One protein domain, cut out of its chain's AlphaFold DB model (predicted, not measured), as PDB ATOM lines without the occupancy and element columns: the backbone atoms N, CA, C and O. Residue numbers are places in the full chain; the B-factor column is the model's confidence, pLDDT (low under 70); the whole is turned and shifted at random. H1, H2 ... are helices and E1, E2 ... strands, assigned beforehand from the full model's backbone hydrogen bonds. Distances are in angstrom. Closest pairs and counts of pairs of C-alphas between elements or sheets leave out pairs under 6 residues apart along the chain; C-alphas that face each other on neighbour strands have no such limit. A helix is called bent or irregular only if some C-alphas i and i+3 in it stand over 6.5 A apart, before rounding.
ATOM      1  N   ASP A 123      21.280  15.021 167.142       65.56
ATOM      2  CA  ASP A 123      22.502  15.348 166.398       65.56
ATOM      3  C   ASP A 123      22.356  16.641 165.571       65.56
ATOM      4  O   ASP A 123      23.353  17.305 165.290       65.56
ATOM      5  N   ARG A 124      21.121  17.056 165.249       64.75
ATOM      6  CA  ARG A 124      20.789  18.317 164.551       64.75
ATOM      7  C   ARG A 124      20.696  19.522 165.484       64.75
ATOM      8  O   ARG A 124      20.695  20.665 165.017       64.75
ATOM      9  N   GLU A 125      20.579  19.282 166.786       74.75
ATOM     10  CA  GLU A 125      20.480  20.329 167.807       74.75
ATOM     11  C   GLU A 125      21.844  20.800 168.318       74.75
ATOM     12  O   GLU A 125      21.916  21.807 169.023       74.75
ATOM     13  N   ARG A 126      22.942  20.132 167.937       86.69
ATOM     14  CA  ARG A 126      24.289  20.584 168.302       86.69
ATOM     15  C   ARG A 126      24.547  21.980 167.737       86.69
ATOM     16  O   ARG A 126      24.354  22.238 166.552       86.69
ATOM     17  N   ALA A 127      25.003  22.876 168.606       92.38
ATOM     18  CA  ALA A 127      25.315  24.250 168.227       92.38
ATOM     19  C   ALA A 127      26.640  24.363 167.451       92.38
ATOM     20  O   ALA A 127      26.843  25.338 166.735       92.38
ATOM     21  N   TYR A 128      27.531  23.374 167.578       95.12
ATOM     22  CA  TYR A 128      28.796  23.306 166.849       95.12
ATOM     23  C   TYR A 128      29.299  21.866 166.685       95.12
ATOM     24  O   TYR A 128      28.899  20.964 167.426       95.12
ATOM     25  N   HIS A 129      30.212  21.672 165.734       95.31
ATOM     26  CA  HIS A 129      30.826  20.385 165.405       95.31
ATOM     27  C   HIS A 129      32.350  20.526 165.315       95.31
ATOM     28  O   HIS A 129      32.846  21.488 164.730       95.31
ATOM     29  N   TYR A 130      33.092  19.570 165.878       95.81
ATOM     30  CA  TYR A 130      34.536  19.451 165.659       95.81
ATOM     31  C   TYR A 130      34.792  18.428 164.564       95.81
ATOM     32  O   TYR A 130      34.368  17.281 164.687       95.81
ATOM     33  N   ILE A 131      35.470  18.868 163.511       97.00
ATOM     34  CA  ILE A 131      35.733  18.097 162.304       97.00
ATOM     35  C   ILE A 131      37.244  18.091 162.084       97.00
ATOM     36  O   ILE A 131      37.817  19.096 161.662       97.00
ATOM     37  N   GLY A 132      37.905  16.991 162.446       95.94
ATOM     38  CA  GLY A 132      39.347  16.835 162.266       95.94
ATOM     39  C   GLY A 132      39.703  15.926 161.099       95.94
ATOM     40  O   GLY A 132      40.690  16.186 160.419       95.94
ATOM     41  N   THR A 133      38.914  14.884 160.873       95.56
ATOM     42  CA  THR A 133      39.205  13.810 159.913       95.56
ATOM     43  C   THR A 133      38.113  13.663 158.865       95.56
ATOM     44  O   THR A 133      36.988  14.136 159.056       95.56
ATOM     45  N   GLU A 134      38.413  12.974 157.762       93.75
ATOM     46  CA  GLU A 134      37.427  12.638 156.728       93.75
ATOM     47  C   GLU A 134      36.248  11.872 157.339       93.75
ATOM     48  O   GLU A 134      35.083  12.130 157.025       93.75
ATOM     49  N   ARG A 135      36.538  10.989 158.298       91.56
ATOM     50  CA  ARG A 135      35.510  10.288 159.059       91.56
ATOM     51  C   ARG A 135      34.609  11.255 159.823       91.56
ATOM     52  O   ARG A 135      33.390  11.119 159.740       91.56
ATOM     53  N   ASP A 136      35.178  12.232 160.533       94.38
ATOM     54  CA  ASP A 136      34.380  13.246 161.235       94.38
ATOM     55  C   ASP A 136      33.523  14.048 160.252       94.38
ATOM     56  O   ASP A 136      32.360  14.337 160.538       94.38
ATOM     57  N   TYR A 137      34.082  14.398 159.090       95.25
ATOM     58  CA  TYR A 137      33.365  15.126 158.051       95.25
ATOM     59  C   TYR A 137      32.127  14.352 157.608       95.25
ATOM     60  O   TYR A 137      31.019  14.874 157.714       95.25
ATOM     61  N   TRP A 138      32.283  13.094 157.191       92.12
ATOM     62  CA  TRP A 138      31.160  12.287 156.717       92.12
ATOM     63  C   TRP A 138      30.178  11.916 157.828       92.12
ATOM     64  O   TRP A 138      28.976  11.898 157.577       92.12
ATOM     65  N   ASP A 139      30.639  11.703 159.061       89.62
ATOM     66  CA  ASP A 139      29.751  11.454 160.200       89.62
ATOM     67  C   ASP A 139      28.841  12.662 160.505       89.62
ATOM     68  O   ASP A 139      27.709  12.481 160.957       89.62
ATOM     69  N   ASN A 140      29.294  13.890 160.220       92.06
ATOM     70  CA  ASN A 140      28.523  15.119 160.447       92.06
ATOM     71  C   ASN A 140      27.867  15.687 159.171       92.06
ATOM     72  O   ASN A 140      26.920  16.473 159.272       92.06
ATOM     73  N   TYR A 141      28.307  15.271 157.978       92.38
ATOM     74  CA  TYR A 141      27.814  15.737 156.678       92.38
ATOM     75  C   TYR A 141      26.280  15.723 156.561       92.38
ATOM     76  O   TYR A 141      25.722  16.744 156.147       92.38
ATOM     77  N   PRO A 142      25.561  14.655 156.985       88.75
ATOM     78  CA  PRO A 142      24.105  14.600 156.884       88.75
ATOM     79  C   PRO A 142      23.392  15.781 157.556       88.75
ATOM     80  O   PRO A 142      22.357  16.230 157.068       88.75
ATOM     81  N   VAL A 143      23.949  16.291 158.656       88.69
ATOM     82  CA  VAL A 143      23.415  17.437 159.402       88.69
ATOM     83  C   VAL A 143      23.936  18.746 158.817       88.69
ATOM     84  O   VAL A 143      23.150  19.657 158.553       88.69
ATOM     85  N   LEU A 144      25.247  18.836 158.572       92.56
ATOM     86  CA  LEU A 144      25.896  20.053 158.083       92.56
ATOM     87  C   LEU A 144      25.333  20.501 156.728       92.56
ATOM     88  O   LEU A 144      25.085  21.692 156.554       92.56
ATOM     89  N   GLN A 145      25.025  19.573 155.814       91.12
ATOM     90  CA  GLN A 145      24.464  19.906 154.497       91.12
ATOM     91  C   GLN A 145      23.081  20.575 154.544       91.12
ATOM     92  O   GLN A 145      22.622  21.119 153.543       91.12
ATOM     93  N   THR A 146      22.390  20.525 155.689       87.62
ATOM     94  CA  THR A 146      21.086  21.187 155.860       87.62
ATOM     95  C   THR A 146      21.206  22.677 156.185       87.62
ATOM     96  O   THR A 146      20.231  23.411 156.036       87.62
ATOM     97  N   TYR A 147      22.388  23.120 156.620       91.00
ATOM     98  CA  TYR A 147      22.628  24.479 157.110       91.00
ATOM     99  C   TYR A 147      23.740  25.192 156.339       91.00
ATOM    100  O   TYR A 147      23.667  26.402 156.124       91.00
ATOM    101  N   LEU A 148      24.766  24.451 155.921       93.38
ATOM    102  CA  LEU A 148      25.920  24.998 155.226       93.38
ATOM    103  C   LEU A 148      25.683  25.030 153.712       93.38
ATOM    104  O   LEU A 148      25.258  24.024 153.139       93.38
ATOM    105  N   PRO A 149      26.015  26.143 153.034       93.94
ATOM    106  CA  PRO A 149      26.101  26.164 151.581       93.94
ATOM    107  C   PRO A 149      27.143  25.163 151.064       93.94
ATOM    108  O   PRO A 149      28.181  24.969 151.697       93.94
ATOM    109  N   GLU A 150      26.923  24.617 149.866       91.19
ATOM    110  CA  GLU A 150      27.814  23.629 149.231       91.19
ATOM    111  C   GLU A 150      29.279  24.084 149.197       91.19
ATOM    112  O   GLU A 150      30.162  23.362 149.640       91.19
ATOM    113  N   LYS A 151      29.533  25.342 148.827       94.38
ATOM    114  CA  LYS A 151      30.888  25.912 148.819       94.38
ATOM    115  C   LYS A 151      31.586  25.869 150.190       94.38
ATOM    116  O   LYS A 151      32.804  25.748 150.252       94.38
ATOM    117  N   ILE A 152      30.836  25.990 151.289       96.00
ATOM    118  CA  ILE A 152      31.389  25.889 152.650       96.00
ATOM    119  C   ILE A 152      31.666  24.422 153.006       96.00
ATOM    120  O   ILE A 152      32.669  24.136 153.655       96.00
ATOM    121  N   LEU A 153      30.828  23.487 152.549       95.56
ATOM    122  CA  LEU A 153      31.062  22.045 152.711       95.56
ATOM    123  C   LEU A 153      32.293  21.573 151.929       95.56
ATOM    124  O   LEU A 153      33.073  20.789 152.464       95.56
ATOM    125  N   GLU A 154      32.477  22.053 150.696       94.38
ATOM    126  CA  GLU A 154      33.667  21.795 149.874       94.38
ATOM    127  C   GLU A 154      34.925  22.359 150.540       94.38
ATOM    128  O   GLU A 154      35.958  21.693 150.607       94.38
ATOM    129  N   TYR A 155      34.824  23.577 151.081       94.50
ATOM    130  CA  TYR A 155      35.916  24.190 151.823       94.50
ATOM    131  C   TYR A 155      36.307  23.353 153.043       94.50
ATOM    132  O   TYR A 155      37.475  23.006 153.209       94.50
ATOM    133  N   LEU A 156      35.324  22.971 153.861       97.06
ATOM    134  CA  LEU A 156      35.533  22.122 155.027       97.06
ATOM    135  C   LEU A 156      36.184  20.784 154.643       97.06
ATOM    136  O   LEU A 156      37.141  20.373 155.293       97.06
ATOM    137  N   ALA A 157      35.719  20.143 153.565       96.06
ATOM    138  CA  ALA A 157      36.327  18.916 153.053       96.06
ATOM    139  C   ALA A 157      37.803  19.127 152.671       96.06
ATOM    140  O   ALA A 157      38.644  18.296 153.004       96.06
ATOM    141  N   SER A 158      38.144  20.258 152.043       96.31
ATOM    142  CA  SER A 158      39.535  20.578 151.690       96.31
ATOM    143  C   SER A 158      40.436  20.790 152.913       96.31
ATOM    144  O   SER A 158      41.581  20.345 152.913       96.31
ATOM    145  N   GLN A 159      39.924  21.414 153.981       96.44
ATOM    146  CA  GLN A 159      40.678  21.577 155.228       96.44
ATOM    147  C   GLN A 159      40.945  20.229 155.891       96.44
ATOM    148  O   GLN A 159      42.051  19.961 156.355       96.44
ATOM    149  N   VAL A 160      39.942  19.357 155.890       96.81
ATOM    150  CA  VAL A 160      40.057  17.999 156.416       96.81
ATOM    151  C   VAL A 160      41.064  17.165 155.620       96.81
ATOM    152  O   VAL A 160      41.913  16.523 156.227       96.81
ATOM    153  N   ASP A 161      41.046  17.235 154.287       96.31
ATOM    154  CA  ASP A 161      42.026  16.551 153.428       96.31
ATOM    155  C   ASP A 161      43.468  17.001 153.718       96.31
ATOM    156  O   ASP A 161      44.381  16.178 153.839       96.31
ATOM    157  N   ILE A 162      43.678  18.307 153.922       95.12
ATOM    158  CA  ILE A 162      44.976  18.861 154.333       95.12
ATOM    159  C   ILE A 162      45.397  18.305 155.696       95.12
ATOM    160  O   ILE A 162      46.562  17.933 155.880       95.12
ATOM    161  N   LEU A 163      44.480  18.264 156.662       95.81
ATOM    162  CA  LEU A 163      44.765  17.760 158.000       95.81
ATOM    163  C   LEU A 163      45.113  16.265 157.981       95.81
ATOM    164  O   LEU A 163      46.120  15.862 158.564       95.81
ATOM    165  N   ASP A 164      44.337  15.453 157.272       95.94
ATOM    166  CA  ASP A 164      44.559  14.012 157.174       95.94
ATOM    167  C   ASP A 164      45.838  13.682 156.403       95.94
ATOM    168  O   ASP A 164      46.607  12.817 156.831       95.94
ATOM    169  N   SER A 165      46.133  14.421 155.332       96.38
ATOM    170  CA  SER A 165      47.362  14.250 154.550       96.38
ATOM    171  C   SER A 165      48.629  14.573 155.346       96.38
ATOM    172  O   SER A 165      49.651  13.907 155.172       96.38
ATOM    173  N   ASN A 166      48.584  15.583 156.221       95.00
ATOM    174  CA  ASN A 166      49.762  16.030 156.970       95.00
ATOM    175  C   ASN A 166      49.921  15.349 158.337       95.00
ATOM    176  O   ASN A 166      51.049  15.138 158.783       95.00
ATOM    177  N   TYR A 167      48.816  15.002 159.002       94.00
ATOM    178  CA  TYR A 167      48.822  14.519 160.389       94.00
ATOM    179  C   TYR A 167      48.224  13.115 160.562       94.00
ATOM    180  O   TYR A 167      48.346  12.532 161.640       94.00
ATOM    181  N   GLY A 168      47.629  12.550 159.509       93.62
ATOM    182  CA  GLY A 168      47.024  11.222 159.489       93.62
ATOM    183  C   GLY A 168      45.530  11.225 159.825       93.62
ATOM    184  O   GLY A 168      45.086  11.917 160.744       93.62
ATOM    185  N   ALA A 169      44.770  10.389 159.112       91.94
ATOM    186  CA  ALA A 169      43.322  10.217 159.288       91.94
ATOM    187  C   ALA A 169      42.925   9.465 160.576       91.94
ATOM    188  O   ALA A 169      41.789   9.548 161.023       91.94
ATOM    189  N   GLU A 170      43.865   8.752 161.205       90.31
ATOM    190  CA  GLU A 170      43.634   7.971 162.437       90.31
ATOM    191  C   GLU A 170      44.127   8.693 163.706       90.31
ATOM    192  O   GLU A 170      44.304   8.077 164.762       90.31
ATOM    193  N   ARG A 171      44.442   9.990 163.608       91.94
ATOM    194  CA  ARG A 171      45.015  10.754 164.723       91.94
ATOM    195  C   ARG A 171      43.969  11.083 165.790       91.94
ATOM    196  O   ARG A 171      42.783  11.219 165.508       91.94
ATOM    197  N   ASP A 172      44.434  11.305 167.018       90.19
ATOM    198  CA  ASP A 172      43.602  11.910 168.059       90.19
ATOM    199  C   ASP A 172      43.366  13.389 167.721       90.19
ATOM    200  O   ASP A 172      44.274  14.211 167.815       90.19
ATOM    201  N   VAL A 173      42.146  13.723 167.311       90.38
ATOM    202  CA  VAL A 173      41.777  15.064 166.842       90.38
ATOM    203  C   VAL A 173      41.928  16.135 167.926       90.38
ATOM    204  O   VAL A 173      42.285  17.265 167.610       90.38
ATOM    205  N   GLN A 174      41.656  15.798 169.192       85.75
ATOM    206  CA  GLN A 174      41.676  16.767 170.300       85.75
ATOM    207  C   GLN A 174      42.927  16.660 171.181       85.75
ATOM    208  O   GLN A 174      43.259  17.617 171.878       85.75
ATOM    209  N   GLY A 175      43.605  15.510 171.186       83.19
ATOM    210  CA  GLY A 175      44.821  15.278 171.972       83.19
ATOM    211  C   GLY A 175      46.112  15.157 171.156       83.19
ATOM    212  O   GLY A 175      47.198  15.168 171.738       83.19
ATOM    213  N   GLY A 176      46.013  15.019 169.832       84.38
ATOM    214  CA  GLY A 176      47.135  14.860 168.905       84.38
ATOM    215  C   GLY A 176      47.592  16.171 168.260       84.38
ATOM    216  O   GLY A 176      47.325  17.253 168.766       84.38
ATOM    217  N   MET A 177      48.322  16.070 167.146       88.25
ATOM    218  CA  MET A 177      48.769  17.219 166.341       88.25
ATOM    219  C   MET A 177      47.789  17.507 165.190       88.25
ATOM    220  O   MET A 177      46.920  16.693 164.876       88.25
ATOM    221  N   GLY A 178      47.926  18.666 164.554       91.94
ATOM    222  CA  GLY A 178      47.129  19.116 163.411       91.94
ATOM    223  C   GLY A 178      45.872  19.888 163.795       91.94
ATOM    224  O   GLY A 178      45.586  20.916 163.191       91.94
ATOM    225  N   GLY A 179      45.169  19.450 164.841       94.62
ATOM    226  CA  GLY A 179      43.939  20.085 165.314       94.62
ATOM    227  C   GLY A 179      42.725  19.804 164.418       94.62
ATOM    228  O   GLY A 179      42.604  18.702 163.864       94.62
ATOM    229  N   PHE A 180      41.794  20.762 164.335       96.88
ATOM    230  CA  PHE A 180      40.465  20.558 163.741       96.88
ATOM    231  C   PHE A 180      39.766  21.842 163.277       96.88
ATOM    232  O   PHE A 180      40.083  22.952 163.708       96.88
ATOM    233  N   CYS A 181      38.722  21.662 162.468       98.00
ATOM    234  CA  CYS A 181      37.730  22.690 162.176       98.00
ATOM    235  C   CYS A 181      36.615  22.681 163.234       98.00
ATOM    236  O   CYS A 181      36.002  21.645 163.491       98.00
ATOM    237  N   ALA A 182      36.331  23.828 163.841       97.44
ATOM    238  CA  ALA A 182      35.174  24.053 164.696       97.44
ATOM    239  C   ALA A 182      34.095  24.795 163.907       97.44
ATOM    240  O   ALA A 182      34.216  25.986 163.623       97.44
ATOM    241  N   VAL A 183      33.039  24.072 163.551       97.94
ATOM    242  CA  VAL A 183      32.003  24.539 162.630       97.94
ATOM    243  C   VAL A 183      30.745  24.902 163.407       97.94
ATOM    244  O   VAL A 183      30.181  24.046 164.091       97.94
ATOM    245  N   ILE A 184      30.291  26.148 163.281       97.50
ATOM    246  CA  ILE A 184      29.044  26.657 163.865       97.50
ATOM    247  C   ILE A 184      28.053  26.878 162.712       97.50
ATOM    248  O   ILE A 184      28.154  27.877 161.997       97.50
ATOM    249  N   PRO A 185      27.118  25.941 162.470       94.69
ATOM    250  CA  PRO A 185      26.344  25.920 161.231       94.69
ATOM    251  C   PRO A 185      25.169  26.903 161.196       94.69
ATOM    252  O   PRO A 185      24.610  27.141 160.128       94.69
ATOM    253  N   LYS A 186      24.757  27.445 162.346       93.31
ATOM    254  CA  LYS A 186      23.565  28.296 162.489       93.31
ATOM    255  C   LYS A 186      23.945  29.696 162.959       93.31
ATOM    256  O   LYS A 186      24.989  29.888 163.574       93.31
ATOM    257  N   LEU A 187      23.046  30.650 162.725       94.12
ATOM    258  CA  LEU A 187      23.104  32.000 163.284       94.12
ATOM    259  C   LEU A 187      21.901  32.215 164.215       94.12
ATOM    260  O   LEU A 187      20.856  32.716 163.804       94.12
ATOM    261  N   ASP A 188      22.050  31.799 165.470       94.06
ATOM    262  CA  ASP A 188      21.066  31.964 166.545       94.06
ATOM    263  C   ASP A 188      21.760  32.206 167.904       94.06
ATOM    264  O   ASP A 188      22.982  32.334 167.988       94.06
ATOM    265  N   GLU A 189      20.993  32.320 168.992       93.62
ATOM    266  CA  GLU A 189      21.569  32.556 170.326       93.62
ATOM    267  C   GLU A 189      22.416  31.376 170.831       93.62
ATOM    268  O   GLU A 189      23.399  31.589 171.540       93.62
ATOM    269  N   ALA A 190      22.091  30.141 170.431       93.62
ATOM    270  CA  ALA A 190      22.898  28.974 170.780       93.62
ATOM    271  C   ALA A 190      24.248  28.989 170.045       93.62
ATOM    272  O   ALA A 190      25.260  28.604 170.624       93.62
ATOM    273  N   ALA A 191      24.284  29.489 168.807       95.06
ATOM    274  CA  ALA A 191      25.509  29.681 168.036       95.06
ATOM    275  C   ALA A 191      26.460  30.706 168.678       95.06
ATOM    276  O   ALA A 191      27.660  30.455 168.777       95.06
ATOM    277  N   LYS A 192      25.932  31.833 169.174       96.06
ATOM    278  CA  LYS A 192      26.736  32.846 169.888       96.06
ATOM    279  C   LYS A 192      27.342  32.294 171.172       96.06
ATOM    280  O   LYS A 192      28.498  32.553 171.498       96.06
ATOM    281  N   GLU A 193      26.551  31.523 171.911       95.94
ATOM    282  CA  GLU A 193      27.018  30.854 173.118       95.94
ATOM    283  C   GLU A 193      28.079  29.792 172.788       95.94
ATOM    284  O   GLU A 193      29.137  29.762 173.414       95.94
ATOM    285  N   ALA A 194      27.861  28.989 171.745       96.25
ATOM    286  CA  ALA A 194      28.840  28.028 171.242       96.25
ATOM    287  C   ALA A 194      30.172  28.684 170.863       96.25
ATOM    288  O   ALA A 194      31.226  28.175 171.237       96.25
ATOM    289  N   TYR A 195      30.134  29.821 170.169       97.69
ATOM    290  CA  TYR A 195      31.331  30.579 169.813       97.69
ATOM    291  C   TYR A 195      32.146  30.963 171.049       97.69
ATOM    292  O   TYR A 195      33.326  30.622 171.141       97.69
ATOM    293  N   ARG A 196      31.501  31.575 172.053       97.00
ATOM    294  CA  ARG A 196      32.158  31.940 173.321       97.00
ATOM    295  C   ARG A 196      32.726  30.718 174.040       97.00
ATOM    296  O   ARG A 196      33.866  30.762 174.497       97.00
ATOM    297  N   GLN A 197      31.973  29.619 174.085       96.75
ATOM    298  CA  GLN A 197      32.421  28.370 174.704       96.75
ATOM    299  C   GLN A 197      33.641  27.767 174.006       96.75
ATOM    300  O   GLN A 197      34.530  27.255 174.682       96.75
ATOM    301  N   ILE A 198      33.705  27.810 172.672       96.50
ATOM    302  CA  ILE A 198      34.868  27.312 171.928       96.50
ATOM    303  C   ILE A 198      36.097  28.160 172.259       96.50
ATOM    304  O   ILE A 198      37.147  27.596 172.571       96.50
ATOM    305  N   LEU A 199      35.965  29.490 172.254       96.62
ATOM    306  CA  LEU A 199      37.072  30.380 172.598       96.62
ATOM    307  C   LEU A 199      37.582  30.126 174.023       96.62
ATOM    308  O   LEU A 199      38.780  29.934 174.224       96.62
ATOM    309  N   GLU A 200      36.679  30.060 175.004       96.31
ATOM    310  CA  GLU A 200      37.033  29.820 176.406       96.31
ATOM    311  C   GLU A 200      37.686  28.446 176.604       96.31
ATOM    312  O   GLU A 200      38.759  28.346 177.202       96.31
ATOM    313  N   ARG A 201      37.069  27.385 176.070       94.62
ATOM    314  CA  ARG A 201      37.527  26.000 176.251       94.62
ATOM    315  C   ARG A 201      38.925  25.762 175.694       94.62
ATOM    316  O   ARG A 201      39.663  24.948 176.246       94.62
ATOM    317  N   HIS A 202      39.269  26.444 174.605       93.31
ATOM    318  CA  HIS A 202      40.558  26.296 173.929       93.31
ATOM    319  C   HIS A 202      41.529  27.437 174.232       93.31
ATOM    320  O   HIS A 202      42.580  27.523 173.601       93.31
ATOM    321  N   TYR A 203      41.204  28.287 175.214       93.75
ATOM    322  CA  TYR A 203      42.021  29.428 175.635       93.75
ATOM    323  C   TYR A 203      42.388  30.370 174.477       93.75
ATOM    324  O   TYR A 203      43.474  30.952 174.452       93.75
ATOM    325  N   ILE A 204      41.481  30.519 173.511       95.12
ATOM    326  CA  ILE A 204      41.675  31.362 172.336       95.12
ATOM    327  C   ILE A 204      41.343  32.806 172.700       95.12
ATOM    328  O   ILE A 204      40.245  33.124 173.161       95.12
ATOM    329  N   GLN A 205      42.283  33.705 172.425       94.56
ATOM    330  CA  GLN A 205      42.001  35.131 172.397       94.56
ATOM    331  C   GLN A 205      41.499  35.506 171.000       94.56
ATOM    332  O   GLN A 205      42.239  35.402 170.030       94.56
ATOM    333  N   GLU A 206      40.261  35.982 170.908       92.81
ATOM    334  CA  GLU A 206      39.574  36.284 169.640       92.81
ATOM    335  C   GLU A 206      40.379  37.177 168.675       92.81
ATOM    336  O   GLU A 206      40.367  36.985 167.466       92.81
ATOM    337  N   SER A 207      41.142  38.141 169.195       93.25
ATOM    338  CA  SER A 207      41.956  39.039 168.367       93.25
ATOM    339  C   SER A 207      43.270  38.431 167.858       93.25
ATOM    340  O   SER A 207      44.012  39.123 167.168       93.25
ATOM    341  N   MET A 208      43.607  37.201 168.255       94.06
ATOM    342  CA  MET A 208      44.893  36.537 167.995       94.06
ATOM    343  C   MET A 208      44.774  35.462 166.908       94.06
ATOM    344  O   MET A 208      45.373  34.393 167.019       94.06
ATOM    345  N   TYR A 209      43.973  35.716 165.874       95.00
ATOM    346  CA  TYR A 209      43.951  34.849 164.701       95.00
ATOM    347  C   TYR A 209      45.269  34.972 163.925       95.00
ATOM    348  O   TYR A 209      45.838  36.055 163.785       95.00
ATOM    349  N   GLU A 210      45.728  33.852 163.383       94.94
ATOM    350  CA  GLU A 210      46.866  33.785 162.460       94.94
ATOM    351  C   GLU A 210      46.417  34.045 161.020       94.94
ATOM    352  O   GLU A 210      47.137  34.631 160.210       94.94
ATOM    353  N   TYR A 211      45.188  33.640 160.708       94.81
ATOM    354  CA  TYR A 211      44.549  33.876 159.425       94.81
ATOM    355  C   TYR A 211      43.062  34.151 159.632       94.81
ATOM    356  O   TYR A 211      42.425  33.527 160.480       94.81
ATOM    357  N   LEU A 212      42.532  35.105 158.870       96.62
ATOM    358  CA  LEU A 212      41.125  35.481 158.865       96.62
ATOM    359  C   LEU A 212      40.700  35.744 157.422       96.62
ATOM    360  O   LEU A 212      41.294  36.597 156.756       96.62
ATOM    361  N   ASP A 213      39.659  35.057 156.970       95.62
ATOM    362  CA  ASP A 213      39.043  35.288 155.666       95.62
ATOM    363  C   ASP A 213      37.518  35.333 155.768       95.62
ATOM    364  O   ASP A 213      36.904  34.970 156.775       95.62
ATOM    365  N   THR A 214      36.883  35.866 154.731       96.25
ATOM    366  CA  THR A 214      35.431  35.932 154.625       96.25
ATOM    367  C   THR A 214      34.993  35.627 153.204       96.25
ATOM    368  O   THR A 214      35.383  36.303 152.252       96.25
ATOM    369  N   VAL A 215      34.097  34.654 153.069       94.06
ATOM    370  CA  VAL A 215      33.491  34.274 151.796       94.06
ATOM    371  C   VAL A 215      31.990  34.550 151.816       94.06
ATOM    372  O   VAL A 215      31.254  34.067 152.673       94.06
ATOM    373  N   THR A 216      31.510  35.312 150.835       95.25
ATOM    374  CA  THR A 216      30.072  35.552 150.663       95.25
ATOM    375  C   THR A 216      29.463  34.462 149.781       95.25
ATOM    376  O   THR A 216      29.858  34.293 148.623       95.25
ATOM    377  N   VAL A 217      28.475  33.732 150.303       92.00
ATOM    378  CA  VAL A 217      27.750  32.667 149.590       92.00
ATOM    379  C   VAL A 217      26.255  32.819 149.843       92.00
ATOM    380  O   VAL A 217      25.821  32.923 150.986       92.00
ATOM    381  N   GLY A 218      25.450  32.873 148.779       85.81
ATOM    382  CA  GLY A 218      23.991  32.990 148.907       85.81
ATOM    383  C   GLY A 218      23.513  34.255 149.639       85.81
ATOM    384  O   GLY A 218      22.424  34.258 150.198       85.81
ATOM    385  N   GLY A 219      24.323  35.320 149.663       89.81
ATOM    386  CA  GLY A 219      24.020  36.562 150.387       89.81
ATOM    387  C   GLY A 219      24.362  36.542 151.882       89.81
ATOM    388  O   GLY A 219      24.103  37.532 152.560       89.81
ATOM    389  N   ALA A 220      24.955  35.458 152.386       94.38
ATOM    390  CA  ALA A 220      25.505  35.357 153.733       94.38
ATOM    391  C   ALA A 220      27.038  35.408 153.699       94.38
ATOM    392  O   ALA A 220      27.661  34.748 152.865       94.38
ATOM    393  N   ASP A 221      27.636  36.155 154.625       96.94
ATOM    394  CA  ASP A 221      29.082  36.156 154.848       96.94
ATOM    395  C   ASP A 221      29.448  35.026 155.813       96.94
ATOM    396  O   ASP A 221      28.934  34.970 156.932       96.94
ATOM    397  N   TRP A 222      30.343  34.144 155.385       97.38
ATOM    398  CA  TRP A 222      30.938  33.093 156.205       97.38
ATOM    399  C   TRP A 222      32.376  33.462 156.521       97.38
ATOM    400  O   TRP A 222      33.127  33.839 155.624       97.38
ATOM    401  N   VAL A 223      32.735  33.376 157.793       97.31
ATOM    402  CA  VAL A 223      34.050  33.712 158.324       97.31
ATOM    403  C   VAL A 223      34.823  32.433 158.584       97.31
ATOM    404  O   VAL A 223      34.280  31.463 159.118       97.31
ATOM    405  N   GLU A 224      36.099  32.475 158.237       96.06
ATOM    406  CA  GLU A 224      37.092  31.504 158.654       96.06
ATOM    407  C   GLU A 224      38.154  32.209 159.493       96.06
ATOM    408  O   GLU A 224      38.752  33.179 159.031       96.06
ATOM    409  N   ALA A 225      38.417  31.704 160.695       97.25
ATOM    410  CA  ALA A 225      39.491  32.196 161.547       97.25
ATOM    411  C   ALA A 225      40.363  31.035 162.037       97.25
ATOM    412  O   ALA A 225      39.884  30.149 162.746       97.25
ATOM    413  N   LEU A 226      41.648  31.051 161.687       96.88
ATOM    414  CA  LEU A 226      42.634  30.088 162.168       96.88
ATOM    415  C   LEU A 226      43.334  30.631 163.410       96.88
ATOM    416  O   LEU A 226      43.915  31.717 163.381       96.88
ATOM    417  N   TYR A 227      43.372  29.817 164.456       96.62
ATOM    418  CA  TYR A 227      44.145  30.063 165.665       96.62
ATOM    419  C   TYR A 227      45.149  28.934 165.864       96.62
ATOM    420  O   TYR A 227      44.767  27.764 165.900       96.62
ATOM    421  N   LEU A 228      46.425  29.275 166.035       93.38
ATOM    422  CA  LEU A 228      47.438  28.317 166.467       93.38
ATOM    423  C   LEU A 228      47.517  28.344 167.994       93.38
ATOM    424  O   LEU A 228      47.908  29.346 168.588       93.38
ATOM    425  N   THR A 229      47.129  27.246 168.642       87.88
ATOM    426  CA  THR A 229      47.176  27.138 170.112       87.88
ATOM    427  C   THR A 229      48.506  26.567 170.608       87.88
ATOM    428  O   THR A 229      48.865  26.732 171.774       87.88
ATOM    429  N   ASN A 230      49.263  25.918 169.719       82.75
ATOM    430  CA  ASN A 230      50.645  25.479 169.909       82.75
ATOM    431  C   ASN A 230      51.321  25.315 168.530       82.75
ATOM    432  O   ASN A 230      50.660  25.469 167.507       82.75
ATOM    433  N   ASN A 231      52.615  24.973 168.491       77.88
ATOM    434  CA  ASN A 231      53.426  24.942 167.262       77.88
ATOM    435  C   ASN A 231      52.800  24.159 166.092       77.88
ATOM    436  O   ASN A 231      52.900  24.628 164.968       77.88
ATOM    437  N   ASP A 232      52.138  23.026 166.356       85.44
ATOM    438  CA  ASP A 232      51.516  22.173 165.327       85.44
ATOM    439  C   ASP A 232      50.051  21.839 165.670       85.44
ATOM    440  O   ASP A 232      49.574  20.739 165.394       85.44
ATOM    441  N   TYR A 233      49.330  22.751 166.335       92.12
ATOM    442  CA  TYR A 233      47.914  22.558 166.671       92.12
ATOM    443  C   TYR A 233      47.082  23.777 166.270       92.12
ATOM    444  O   TYR A 233      47.176  24.835 166.900       92.12
ATOM    445  N   GLY A 234      46.266  23.613 165.224       94.31
ATOM    446  CA  GLY A 234      45.404  24.658 164.678       94.31
ATOM    447  C   GLY A 234      43.923  24.412 164.953       94.31
ATOM    448  O   GLY A 234      43.423  23.301 164.784       94.31
ATOM    449  N   ILE A 235      43.207  25.458 165.353       96.56
ATOM    450  CA  ILE A 235      41.744  25.465 165.415       96.56
ATOM    451  C   ILE A 235      41.240  26.421 164.342       96.56
ATOM    452  O   ILE A 235      41.496  27.622 164.412       96.56
ATOM    453  N   ILE A 236      40.520  25.878 163.364       97.25
ATOM    454  CA  ILE A 236      39.895  26.645 162.283       97.25
ATOM    455  C   ILE A 236      38.428  26.857 162.656       97.25
ATOM    456  O   ILE A 236      37.627  25.926 162.584       97.25
ATOM    457  N   LEU A 237      38.061  28.057 163.096       97.81
ATOM    458  CA  LEU A 237      36.660  28.413 163.313       97.81
ATOM    459  C   LEU A 237      35.998  28.725 161.972       97.81
ATOM    460  O   LEU A 237      36.494  29.572 161.236       97.81
ATOM    461  N   ILE A 238      34.859  28.089 161.692       97.94
ATOM    462  CA  ILE A 238      34.021  28.369 160.518       97.94
ATOM    463  C   ILE A 238      32.612  28.695 161.003       97.94
ATOM    464  O   ILE A 238      31.955  27.860 161.630       97.94
ATOM    465  N   TYR A 239      32.142  29.908 160.726       97.56
ATOM    466  CA  TYR A 239      30.853  30.396 161.218       97.56
ATOM    467  C   TYR A 239      30.278  31.487 160.318       97.56
ATOM    468  O   TYR A 239      30.988  32.109 159.530       97.56
ATOM    469  N   GLN A 240      28.977  31.744 160.426       96.75
ATOM    470  CA  GLN A 240      28.357  32.867 159.731       96.75
ATOM    471  C   GLN A 240      28.640  34.178 160.476       96.75
ATOM    472  O   GLN A 240      28.485  34.253 161.695       96.75
ATOM    473  N   LYS A 241      29.009  35.231 159.746       96.06
ATOM    474  CA  LYS A 241      29.268  36.560 160.310       96.06
ATOM    475  C   LYS A 241      28.084  37.054 161.146       96.06
ATOM    476  O   LYS A 241      26.940  37.033 160.684       96.06
TER     477      LYS A 241
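AT A GLANCE: This is residues 123 to 241 of the 245 residues of an uncharacterized protein of Clostridiaceae bacterium (UniProt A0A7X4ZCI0). A twisted five-stranded sheet forms the core, with the helical hairpin H1 and H2 packed on one face and H3 on the other: three layers. The printed part has 119 residues with three named helices and five named strands, in chain order E1 H1 H2 E2 H3 E3 E4 E5. The mixed sheet runs E1 E2 E5 E4 E3; the class is mixed, helices and strands. The whole is compact, radius of gyration of the C-alphas 13.3 A, spanning 34 by 30 by 25 A.

IN THESE COORDINATES: Find E1, residues 129 to 131, from C-alpha 129 at (30.826, 20.385, 165.405). E2 is residues 178 to 184, E3 211 to 217, E4 220 to 230 with 31.5 A, and E5 233 to 240, ending at (28.357, 32.867, 159.731). H1, residues 134 to 144, is irregular, with C-alphas 139 and 142 7.3 A apart; H2, residues 150 to 167, runs 25.5 A; H3 is residues 189 to 201.

HOW THE PARTS SIT: Start at E2 and E5, parallel: N 182 and O 236, 2.8 A, are within hydrogen-bond range. E1 is antiparallel to E2, with N 131 and O 181 at 2.8 A. E3, E4 and E5 form a meander, antiparallel neighbours in turn; look for N 222 and O 215, 2.9 A, and N 225 and O 237, 2.9 A. E2, H3 and E3 form a split strand-helix-strand unit, E5 and E4 between its strands, with a right-handed crossover. H3 lies over E2 and E5 at a height over the sheet of 9.9 A; the closest C-alphas of H3 and E2 are Ala 191 and Ile 184, 6.2 A. On the opposite face H1 and H2 touch, closest C-alphas Glu 134 and Val 160, 6.0 A, a shallow tilt of 18 degrees, opposite ways. Every O i to N i+4 pair is within hydrogen-bond range in H2 and H3, 5 of 7 in H1.

THE WHOLE: The C-alphas farthest apart, Gly 175 and Gly 219, are 36.8 A apart. The printed part has no cut and no long link; pLDDT is under 70 at residues 123 to 124.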